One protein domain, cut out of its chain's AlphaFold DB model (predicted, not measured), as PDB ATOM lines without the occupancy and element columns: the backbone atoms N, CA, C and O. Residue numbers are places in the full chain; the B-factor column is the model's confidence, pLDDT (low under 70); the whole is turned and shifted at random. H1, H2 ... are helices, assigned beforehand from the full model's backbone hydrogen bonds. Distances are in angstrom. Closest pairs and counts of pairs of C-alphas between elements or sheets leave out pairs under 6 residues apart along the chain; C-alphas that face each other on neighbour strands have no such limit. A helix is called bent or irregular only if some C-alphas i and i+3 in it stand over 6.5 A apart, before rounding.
ATOM      1  N   ARG A  38     170.446 183.820 167.180       53.66
ATOM      2  CA  ARG A  38     171.779 184.400 167.447       53.66
ATOM      3  C   ARG A  38     172.779 184.487 166.275       53.66
ATOM      4  O   ARG A  38     173.789 185.157 166.428       53.66
ATOM      5  N   SER A  39     172.545 183.897 165.097       55.59
ATOM      6  CA  SER A  39     173.607 183.832 164.059       55.59
ATOM      7  C   SER A  39     173.360 184.680 162.797       55.59
ATOM      8  O   SER A  39     174.265 185.349 162.301       55.59
ATOM      9  N   LYS A  40     172.125 184.763 162.283       56.84
ATOM     10  CA  LYS A  40     171.865 185.452 160.996       56.84
ATOM     11  C   LYS A  40     171.813 186.983 161.106       56.84
ATOM     12  O   LYS A  40     172.271 187.681 160.207       56.84
ATOM     13  N   LYS A  41     171.297 187.522 162.218       60.91
ATOM     14  CA  LYS A  41     171.119 188.978 162.402       60.91
ATOM     15  C   LYS A  41     172.429 189.714 162.701       60.91
ATOM     16  O   LYS A  41     172.597 190.843 162.251       60.91
ATOM     17  N   SER A  42     173.358 189.074 163.417       63.97
ATOM     18  CA  SER A  42     174.661 189.673 163.747       63.97
ATOM     19  C   SER A  42     175.497 189.930 162.491       63.97
ATOM     20  O   SER A  42     176.083 190.998 162.358       63.97
ATOM     21  N   ASN A  43     175.492 188.990 161.538       62.97
ATOM     22  CA  ASN A  43     176.199 189.139 160.264       62.97
ATOM     23  C   ASN A  43     175.607 190.272 159.408       62.97
ATOM     24  O   ASN A  43     176.348 191.105 158.899       62.97
ATOM     25  N   PHE A  44     174.276 190.376 159.333       72.75
ATOM     26  CA  PHE A  44     173.607 191.462 158.605       72.75
ATOM     27  C   PHE A  44     173.932 192.854 159.174       72.75
ATOM     28  O   PHE A  44     174.196 193.786 158.419       72.75
ATOM     29  N   LEU A  45     173.950 192.997 160.503       68.44
ATOM     30  CA  LEU A  45     174.297 194.257 161.168       68.44
ATOM     31  C   LEU A  45     175.761 194.651 160.941       68.44
ATOM     32  O   LEU A  45     176.043 195.832 160.749       68.44
ATOM     33  N   LEU A  46     176.679 193.681 160.931       69.81
ATOM     34  CA  LEU A  46     178.093 193.923 160.645       69.81
ATOM     35  C   LEU A  46     178.293 194.424 159.209       69.81
ATOM     36  O   LEU A  46     178.968 195.432 159.003       69.81
ATOM     37  N   SER A  47     177.639 193.783 158.234       70.31
ATOM     38  CA  SER A  47     177.653 194.227 156.835       70.31
ATOM     39  C   SER A  47     177.018 195.610 156.667       70.31
ATOM     40  O   SER A  47     177.569 196.460 155.969       70.31
ATOM     41  N   ALA A  48     175.895 195.880 157.343       72.81
ATOM     42  CA  ALA A  48     175.228 197.180 157.297       72.81
ATOM     43  C   ALA A  48     176.088 198.300 157.906       72.81
ATOM     44  O   ALA A  48     176.159 199.391 157.344       72.81
ATOM     45  N   LEU A  49     176.772 198.033 159.025       71.50
ATOM     46  CA  LEU A  49     177.644 199.008 159.681       71.50
ATOM     47  C   LEU A  49     178.923 199.268 158.870       71.50
ATOM     48  O   LEU A  49     179.341 200.419 158.761       71.50
ATOM     49  N   SER A  50     179.503 198.226 158.264       75.44
ATOM     50  CA  SER A  50     180.649 198.348 157.350       75.44
ATOM     51  C   SER A  50     180.293 199.186 156.115       75.44
ATOM     52  O   SER A  50     180.976 200.161 155.798       75.44
ATOM     53  N   CYS A  51     179.149 198.893 155.487       77.75
ATOM     54  CA  CYS A  51     178.638 199.652 154.343       77.75
ATOM     55  C   CYS A  51     178.330 201.115 154.711       77.75
ATOM     56  O   CYS A  51     178.688 202.040 153.981       77.75
ATOM     57  N   PHE A  52     177.735 201.349 155.884       77.38
ATOM     58  CA  PHE A  52     177.472 202.699 156.375       77.38
ATOM     59  C   PHE A  52     178.765 203.489 156.623       77.38
ATOM     60  O   PHE A  52     178.875 204.639 156.197       77.38
ATOM     61  N   GLY A  53     179.768 202.867 157.252       80.81
ATOM     62  CA  GLY A  53     181.084 203.470 157.464       80.81
ATOM     63  C   GLY A  53     181.759 203.864 156.149       80.81
ATOM     64  O   GLY A  53     182.222 204.999 156.015       80.81
ATOM     65  N   ALA A  54     181.736 202.974 155.152       80.44
ATOM     66  CA  ALA A  54     182.258 203.255 153.816       80.44
ATOM     67  C   ALA A  54     181.542 204.445 153.148       80.44
ATOM     68  O   ALA A  54     182.204 205.320 152.590       80.44
ATOM     69  N   GLY A  55     180.211 204.538 153.261       82.00
ATOM     70  CA  GLY A  55     179.429 205.649 152.707       82.00
ATOM     71  C   GLY A  55     179.736 207.008 153.349       82.00
ATOM     72  O   GLY A  55     179.868 208.014 152.644       82.00
ATOM     73  N   VAL A  56     179.903 207.054 154.675       85.06
ATOM     74  CA  VAL A  56     180.241 208.294 155.401       85.06
ATOM     75  C   VAL A  56     181.663 208.759 155.073       85.06
ATOM     76  O   VAL A  56     181.882 209.951 154.832       85.06
ATOM     77  N   ILE A  57     182.624 207.832 155.010       84.81
ATOM     78  CA  ILE A  57     184.013 208.135 154.635       84.81
ATOM     79  C   ILE A  57     184.067 208.633 153.189       84.81
ATOM     80  O   ILE A  57     184.654 209.683 152.931       84.81
ATOM     81  N   LEU A  58     183.392 207.946 152.263       86.62
ATOM     82  CA  LEU A  58     183.328 208.351 150.860       86.62
ATOM     83  C   LEU A  58     182.706 209.745 150.706       86.62
ATOM     84  O   LEU A  58     183.269 210.584 150.013       86.62
ATOM     85  N   THR A  59     181.608 210.034 151.410       88.50
ATOM     86  CA  THR A  59     180.970 211.364 151.400       88.50
ATOM     87  C   THR A  59     181.915 212.455 151.903       88.50
ATOM     88  O   THR A  59     181.994 213.534 151.312       88.50
ATOM     89  N   THR A  60     182.658 212.168 152.974       87.88
ATOM     90  CA  THR A  60     183.634 213.101 153.553       87.88
ATOM     91  C   THR A  60     184.779 213.373 152.573       87.88
ATOM     92  O   THR A  60     185.131 214.531 152.343       87.88
ATOM     93  N   CYS A  61     185.308 212.328 151.931       86.12
ATOM     94  CA  CYS A  61     186.334 212.455 150.897       86.12
ATOM     95  C   CYS A  61     185.823 213.237 149.677       86.12
ATOM     96  O   CYS A  61     186.506 214.142 149.207       86.12
ATOM     97  N   LEU A  62     184.610 212.950 149.196       86.00
ATOM     98  CA  LEU A  62     184.024 213.627 148.036       86.00
ATOM     99  C   LEU A  62     183.703 215.104 148.297       86.00
ATOM    100  O   LEU A  62     183.836 215.928 147.403       86.00
ATOM    101  N   THR A  63     183.282 215.455 149.512       86.88
ATOM    102  CA  THR A  63     182.863 216.832 149.820       86.88
ATOM    103  C   THR A  63     184.045 217.730 150.184       86.88
ATOM    104  O   THR A  63     184.040 218.906 149.836       86.88
ATOM    105  N   HIS A  64     185.050 217.197 150.888       87.31
ATOM    106  CA  HIS A  64     186.138 218.013 151.436       87.31
ATOM    107  C   HIS A  64     187.479 217.804 150.730       87.31
ATOM    108  O   HIS A  64     188.194 218.770 150.490       87.31
ATOM    109  N   MET A  65     187.830 216.562 150.394       84.44
ATOM    110  CA  MET A  65     189.125 216.250 149.776       84.44
ATOM    111  C   MET A  65     189.077 216.385 148.253       84.44
ATOM    112  O   MET A  65     190.061 216.781 147.645       84.44
ATOM    113  N   LEU A  66     187.935 216.112 147.618       85.06
ATOM    114  CA  LEU A  66     187.777 216.249 146.168       85.06
ATOM    115  C   LEU A  66     188.050 217.666 145.624       85.06
ATOM    116  O   LEU A  66     188.728 217.746 144.599       85.06
ATOM    117  N   PRO A  67     187.578 218.777 146.238       85.69
ATOM    118  CA  PRO A  67     187.912 220.114 145.741       85.69
ATOM    119  C   PRO A  67     189.412 220.412 145.868       85.69
ATOM    120  O   PRO A  67     190.009 220.907 144.918       85.69
ATOM    121  N   GLU A  68     190.038 220.029 146.985       86.56
ATOM    122  CA  GLU A  68     191.478 220.220 147.219       86.56
ATOM    123  C   GLU A  68     192.332 219.394 146.242       86.56
ATOM    124  O   GLU A  68     193.319 219.885 145.697       86.56
ATOM    125  N   VAL A  69     191.927 218.152 145.954       86.62
ATOM    126  CA  VAL A  69     192.614 217.287 144.985       86.62
ATOM    127  C   VAL A  69     192.459 217.816 143.562       86.62
ATOM    128  O   VAL A  69     193.432 217.772 142.813       86.62
ATOM    129  N   ASN A  70     191.284 218.328 143.179       86.12
ATOM    130  CA  ASN A  70     191.108 218.951 141.863       86.12
ATOM    131  C   ASN A  70     191.991 220.197 141.717       86.12
ATOM    132  O   ASN A  70     192.698 220.307 140.719       86.12
ATOM    133  N   GLU A  71     192.039 221.068 142.727       85.62
ATOM    134  CA  GLU A  71     192.897 222.261 142.713       85.62
ATOM    135  C   GLU A  71     194.390 221.886 142.632       85.62
ATOM    136  O   GLU A  71     195.149 222.452 141.840       85.62
ATOM    137  N   PHE A  72     194.816 220.863 143.382       84.69
ATOM    138  CA  PHE A  72     196.185 220.348 143.316       84.69
ATOM    139  C   PHE A  72     196.531 219.787 141.930       84.69
ATOM    140  O   PHE A  72     197.661 219.936 141.448       84.69
ATOM    141  N   LEU A  73     195.569 219.139 141.273       83.06
ATOM    142  CA  LEU A  73     195.767 218.566 139.951       83.06
ATOM    143  C   LEU A  73     195.815 219.637 138.861       83.06
ATOM    144  O   LEU A  73     196.714 219.595 138.022       83.06
ATOM    145  N   GLU A  74     194.927 220.631 138.917       80.69
ATOM    146  CA  GLU A  74     194.944 221.798 138.029       80.69
ATOM    147  C   GLU A  74     196.270 222.564 138.139       80.69
ATOM    148  O   GLU A  74     196.875 222.910 137.119       80.69
ATOM    149  N   PHE A  75     196.788 222.747 139.358       81.44
ATOM    150  CA  PHE A  75     198.099 223.358 139.581       81.44
ATOM    151  C   PHE A  75     199.241 222.566 138.918       81.44
ATOM    152  O   PHE A  75     200.136 223.151 138.305       81.44
ATOM    153  N   ASN A  76     199.211 221.232 138.985       78.06
ATOM    154  CA  ASN A  76     200.233 220.385 138.359       78.06
ATOM    155  C   ASN A  76     200.102 220.297 136.826       78.06
ATOM    156  O   ASN A  76     201.116 220.168 136.132       78.06
ATOM    157  N   ILE A  77     198.883 220.398 136.286       77.12
ATOM    158  CA  ILE A  77     198.632 220.479 134.839       77.12
ATOM    159  C   ILE A  77     199.186 221.800 134.282       77.12
ATOM    160  O   ILE A  77     199.898 221.793 133.276       77.12
ATOM    161  N   GLN A  78     198.958 222.927 134.969       72.19
ATOM    162  CA  GLN A  78     199.501 224.234 134.564       72.19
ATOM    163  C   GLN A  78     201.033 224.294 134.608       72.19
ATOM    164  O   GLN A  78     201.648 224.984 133.796       72.19
ATOM    165  N   GLN A  79     201.668 223.528 135.499       76.06
ATOM    166  CA  GLN A  79     203.126 223.374 135.538       76.06
ATOM    167  C   GLN A  79     203.680 222.377 134.501       76.06
ATOM    168  O   GLN A  79     204.835 221.962 134.592       76.06
ATOM    169  N   GLN A  80     202.876 221.996 133.500       65.25
ATOM    170  CA  GLN A  80     203.248 221.126 132.376       65.25
ATOM    171  C   GLN A  80     203.739 219.722 132.792       65.25
ATOM    172  O   GLN A  80     204.401 219.036 132.014       65.25
ATOM    173  N   THR A  81     203.415 219.286 134.015       62.56
ATOM    174  CA  THR A  81     203.806 217.971 134.555       62.56
ATOM    175  C   THR A  81     202.816 216.874 134.161       62.56
ATOM    176  O   THR A  81     203.196 215.708 134.057       62.56
ATOM    177  N   ILE A  82     201.555 217.232 133.896       67.31
ATOM    178  CA  ILE A  82     200.486 216.294 133.547       67.31
ATOM    179  C   ILE A  82     199.719 216.868 132.344       67.31
ATOM    180  O   ILE A  82     199.326 218.033 132.400       67.31
ATOM    181  N   PRO A  83     199.528 216.121 131.241       63.44
ATOM    182  CA  PRO A  83     198.754 216.602 130.101       63.44
ATOM    183  C   PRO A  83     197.284 216.815 130.490       63.44
ATOM    184  O   PRO A  83     196.690 215.968 131.162       63.44
ATOM    185  N   ASP A  84     196.702 217.931 130.042       63.81
ATOM    186  CA  ASP A  84     195.274 218.212 130.202       63.81
ATOM    187  C   ASP A  84     194.471 217.185 129.397       63.81
ATOM    188  O   ASP A  84     194.431 217.200 128.166       63.81
ATOM    189  N   THR A  85     193.910 216.215 130.110       64.62
ATOM    190  CA  THR A  85     193.178 215.090 129.524       64.62
ATOM    191  C   THR A  85     191.667 215.321 129.530       64.62
ATOM    192  O   THR A  85     190.932 214.435 129.097       64.62
ATOM    193  N   GLY A  86     191.180 216.486 129.993       69.88
ATOM    194  CA  GLY A  86     189.744 216.803 130.082       69.88
ATOM    195  C   GLY A  86     188.925 215.827 130.944       69.88
ATOM    196  O   GLY A  86     187.697 215.860 130.925       69.88
ATOM    197  N   LEU A  87     189.601 214.932 131.667       71.75
ATOM    198  CA  LEU A  87     189.026 213.864 132.472       71.75
ATOM    199  C   LEU A  87     189.106 214.257 133.953       71.75
ATOM    200  O   LEU A  87     190.163 214.715 134.393       71.75
ATOM    201  N   PRO A  88     188.045 214.033 134.750       81.50
ATOM    202  CA  PRO A  88     188.056 214.290 136.187       81.50
ATOM    203  C   PRO A  88     188.875 213.208 136.906       81.50
ATOM    204  O   PRO A  88     188.357 212.276 137.520       81.50
ATOM    205  N   LEU A  89     190.200 213.309 136.806       83.25
ATOM    206  CA  LEU A  89     191.156 212.348 137.361       83.25
ATOM    207  C   LEU A  89     190.971 212.145 138.875       83.25
ATOM    208  O   LEU A  89     191.155 211.030 139.360       83.25
ATOM    209  N   ALA A  90     190.552 213.185 139.605       86.62
ATOM    210  CA  ALA A  90     190.218 213.095 141.025       86.62
ATOM    211  C   ALA A  90     189.083 212.085 141.291       86.62
ATOM    212  O   ALA A  90     189.187 211.256 142.194       86.62
ATOM    213  N   GLU A  91     188.027 212.094 140.471       86.44
ATOM    214  CA  GLU A  91     186.895 211.166 140.589       86.44
ATOM    215  C   GLU A  91     187.306 209.736 140.229       86.44
ATOM    216  O   GLU A  91     186.948 208.789 140.933       86.44
ATOM    217  N   ILE A  92     188.125 209.575 139.183       89.12
ATOM    218  CA  ILE A  92     188.686 208.271 138.799       89.12
ATOM    219  C   ILE A  92     189.534 207.699 139.942       89.12
ATOM    220  O   ILE A  92     189.459 206.502 140.218       89.12
ATOM    221  N   PHE A  93     190.300 208.534 140.647       87.62
ATOM    222  CA  PHE A  93     191.117 208.107 141.784       87.62
ATOM    223  C   PHE A  93     190.269 207.674 142.984       87.62
ATOM    224  O   PHE A  93     190.572 206.664 143.619       87.62
ATOM    225  N   VAL A  94     189.174 208.389 143.267       87.25
ATOM    226  CA  VAL A  94     188.222 208.001 144.319       87.25
ATOM    227  C   VAL A  94     187.546 206.669 143.984       87.25
ATOM    228  O   VAL A  94     187.502 205.779 144.835       87.25
ATOM    229  N   LEU A  95     187.082 206.494 142.743       87.44
ATOM    230  CA  LEU A  95     186.511 205.227 142.271       87.44
ATOM    231  C   LEU A  95     187.541 204.087 142.312       87.44
ATOM    232  O   LEU A  95     187.214 202.974 142.726       87.44
ATOM    233  N   CYS A  96     188.791 204.366 141.939       90.50
ATOM    234  CA  CYS A  96     189.893 203.409 141.996       90.50
ATOM    235  C   CYS A  96     190.190 202.969 143.437       90.50
ATOM    236  O   CYS A  96     190.266 201.771 143.708       90.50
ATOM    237  N   GLY A  97     190.294 203.916 144.374       87.44
ATOM    238  CA  GLY A  97     190.509 203.623 145.791       87.44
ATOM    239  C   GLY A  97     189.367 202.806 146.396       87.44
ATOM    240  O   GLY A  97     189.616 201.838 147.115       87.44
ATOM    241  N   PHE A  98     188.121 203.133 146.047       85.12
ATOM    242  CA  PHE A  98     186.949 202.377 146.488       85.12
ATOM    243  C   PHE A  98     186.951 200.933 145.956       85.12
ATOM    244  O   PHE A  98     186.742 199.991 146.722       85.12
ATOM    245  N   PHE A  99     187.258 200.739 144.671       85.81
ATOM    246  CA  PHE A  99     187.376 199.404 144.079       85.81
ATOM    247  C   PHE A  99     188.510 198.579 144.709       85.81
ATOM    248  O   PHE A  99     188.357 197.379 144.924       85.81
ATOM    249  N   MET A 100     189.630 199.219 145.061       86.19
ATOM    250  CA  MET A 100     190.757 198.552 145.718       86.19
ATOM    251  C   MET A 100     190.373 198.028 147.110       86.19
ATOM    252  O   MET A 100     190.671 196.881 147.432       86.19
ATOM    253  N   ILE A 101     189.635 198.817 147.899       85.44
ATOM    254  CA  ILE A 101     189.110 198.388 149.209       85.44
ATOM    255  C   ILE A 101     188.193 197.166 149.057       85.44
ATOM    256  O   ILE A 101     188.333 196.206 149.812       85.44
ATOM    257  N   TYR A 102     187.317 197.164 148.046       80.94
ATOM    258  CA  TYR A 102     186.445 196.023 147.752       80.94
ATOM    259  C   TYR A 102     187.233 194.762 147.366       80.94
ATOM    260  O   TYR A 102     186.949 193.674 147.862       80.94
ATOM    261  N   ILE A 103     188.273 194.895 146.532       84.38
ATOM    262  CA  ILE A 103     189.155 193.763 146.206       84.38
ATOM    263  C   ILE A 103     189.810 193.210 147.473       84.38
ATOM    264  O   ILE A 103     189.889 191.997 147.636       84.38
ATOM    265  N   VAL A 104     190.285 194.075 148.372       84.44
ATOM    266  CA  VAL A 104     190.904 193.636 149.630       84.44
ATOM    267  C   VAL A 104     189.906 192.870 150.500       84.44
ATOM    268  O   VAL A 104     190.277 191.844 151.068       84.44
ATOM    269  N   GLU A 105     188.648 193.310 150.573       80.56
ATOM    270  CA  GLU A 105     187.588 192.602 151.301       80.56
ATOM    271  C   GLU A 105     187.365 191.180 150.755       80.56
ATOM    272  O   GLU A 105     187.346 190.214 151.528       80.56
ATOM    273  N   GLU A 106     187.300 191.037 149.429       79.19
ATOM    274  CA  GLU A 106     187.152 189.741 148.753       79.19
ATOM    275  C   GLU A 106     188.402 188.858 148.920       79.19
ATOM    276  O   GLU A 106     188.299 187.652 149.156       79.19
ATOM    277  N   LEU A 107     189.606 189.444 148.871       85.69
ATOM    278  CA  LEU A 107     190.862 188.721 149.093       85.69
ATOM    279  C   LEU A 107     190.962 188.180 150.520       85.69
ATOM    280  O   LEU A 107     191.368 187.034 150.703       85.69
ATOM    281  N   VAL A 108     190.589 188.966 151.532       84.12
ATOM    282  CA  VAL A 108     190.613 188.518 152.934       84.12
ATOM    283  C   VAL A 108     189.658 187.342 153.139       84.12
ATOM    284  O   VAL A 108     190.059 186.338 153.732       84.12
ATOM    285  N   HIS A 109     188.437 187.420 152.601       78.50
ATOM    286  CA  HIS A 109     187.484 186.307 152.647       78.50
ATOM    287  C   HIS A 109     188.013 185.065 151.926       78.50
ATOM    288  O   HIS A 109     187.972 183.967 152.486       78.50
ATOM    289  N   MET A 110     188.567 185.233 150.724       83.19
ATOM    290  CA  MET A 110     189.131 184.137 149.936       83.19
ATOM    291  C   MET A 110     190.309 183.461 150.650       83.19
ATOM    292  O   MET A 110     190.419 182.234 150.645       83.19
ATOM    293  N   VAL A 111     191.193 184.243 151.273       87.25
ATOM    294  CA  VAL A 111     192.327 183.731 152.049       87.25
ATOM    295  C   VAL A 111     191.805 182.972 153.269       87.25
ATOM    296  O   VAL A 111     192.139 181.807 153.430       87.25
ATOM    297  N   ILE A 112     190.906 183.547 154.068       84.31
ATOM    298  CA  ILE A 112     190.333 182.861 155.241       84.31
ATOM    299  C   ILE A 112     189.638 181.544 154.862       84.31
ATOM    300  O   ILE A 112     189.847 180.527 155.527       84.31
ATOM    301  N   GLN A 113     188.859 181.523 153.777       78.50
ATOM    302  CA  GLN A 113     188.200 180.300 153.302       78.50
ATOM    303  C   GLN A 113     189.202 179.237 152.838       78.50
ATOM    304  O   GLN A 113     189.042 178.055 153.153       78.50
ATOM    305  N   ARG A 114     190.264 179.642 152.132       77.12
ATOM    306  CA  ARG A 114     191.341 178.723 151.737       77.12
ATOM    307  C   ARG A 114     192.050 178.109 152.943       77.12
ATOM    308  O   ARG A 114     192.287 176.907 152.944       77.12
ATOM    309  N   TRP A 115     192.314 178.889 153.988       74.94
ATOM    310  CA  TRP A 115     192.998 178.399 155.192       74.94
ATOM    311  C   TRP A 115     192.108 177.452 156.006       74.94
ATOM    312  O   TRP A 115     192.599 176.475 156.565       74.94
ATOM    313  N   HIS A 116     190.791 177.676 156.012       63.12
ATOM    314  CA  HIS A 116     189.838 176.714 156.574       63.12
ATOM    315  C   HIS A 116     189.771 175.400 155.784       63.12
ATOM    316  O   HIS A 116     189.512 174.354 156.374       63.12
ATOM    317  N   THR A 117     190.013 175.432 154.472       59.81
ATOM    318  CA  THR A 117     189.904 174.244 153.612       59.81
ATOM    319  C   THR A 117     191.081 173.285 153.821       59.81
ATOM    320  O   THR A 117     190.877 172.077 153.829       59.81
ATOM    321  N   GLU A 118     192.286 173.791 154.100       56.12
ATOM    322  CA  GLU A 118     193.468 172.941 154.341       56.12
ATOM    323  C   GLU A 118     193.585 172.429 155.794       56.12
ATOM    324  O   GLU A 118     194.359 171.515 156.066       56.12
ATOM    325  N   GLY A 119     192.801 172.980 156.733       54.72
ATOM    326  CA  GLY A 119     192.848 172.621 158.159       54.72
ATOM    327  C   GLY A 119     191.629 171.875 158.727       54.72
ATOM    328  O   GLY A 119     191.694 171.428 159.870       54.72
ATOM    329  N   PHE A 120     190.513 171.745 157.992       49.00
ATOM    330  CA  PHE A 120     189.229 171.288 158.566       49.00
ATOM    331  C   PHE A 120     188.695 169.935 158.056       49.00
ATOM    332  O   PHE A 120     187.694 169.448 158.590       49.00
TER     333      PHE A 120
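What this domain is: This is residues 38 to 120 of the 178 residues of an uncharacterized protein of Tigriopus californicus (UniProt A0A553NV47). The domain is a long, open helical hairpin: H1 runs out and kinks near residue 66, and after a link H2 folds back, meeting H1 beside and just past the kink. From there the two helices spread apart, and residues 38 to 53 and 102 to 120 stick out as two free arms. The printed part has 83 residues with two named helices, H1 then H2, and no named strand; the class is all helix. It is extended, a rod of 58 by 28 by 15 A, with a radius of gyration of the C-alphas of 18.9 A.

How they stand to each other: H1, residues 40 to 78, has a kink of 44 degrees near residue 66. It is neither bent nor irregular, but only just: C-alphas 64 and 67 are 6.3 A apart. H2, residues 89 to 119, forms a helical hairpin with H1. They touch through residues 62 to 73 of H1 and 89 to 94 of H2 alone, and their closest C-alphas, those of Asn 70 and Ala 90, are 6.0 A apart. They run opposite ways at a steep tilt of 35.3 degrees, only just past shallow. Of the O i to N i+4 pairs, 32 of 35 in H1 and 26 of 27 in H2 are within hydrogen-bond range.

Where its parts are: H1 begins at C-alpha 40, (171.865, 185.452, 160.996), and measures 54.5 A from first to last C-alpha. H2 begins at C-alpha 89, (191.156, 212.348, 137.361), measures 44.9 A, and ends at C-alpha 119, (192.848, 172.621, 158.159).

The domain as a whole: The two C-alphas farthest apart, those of Arg 38 and Gln 80, are 59.7 A apart. The link between H1 and H2, 10 residues, is short, and the printed part has no cut. The mean pLDDT of the printed part is 77.5; residues 38 to 43, 45 to 46, 80 to 86 and 116 to 120 are under 70.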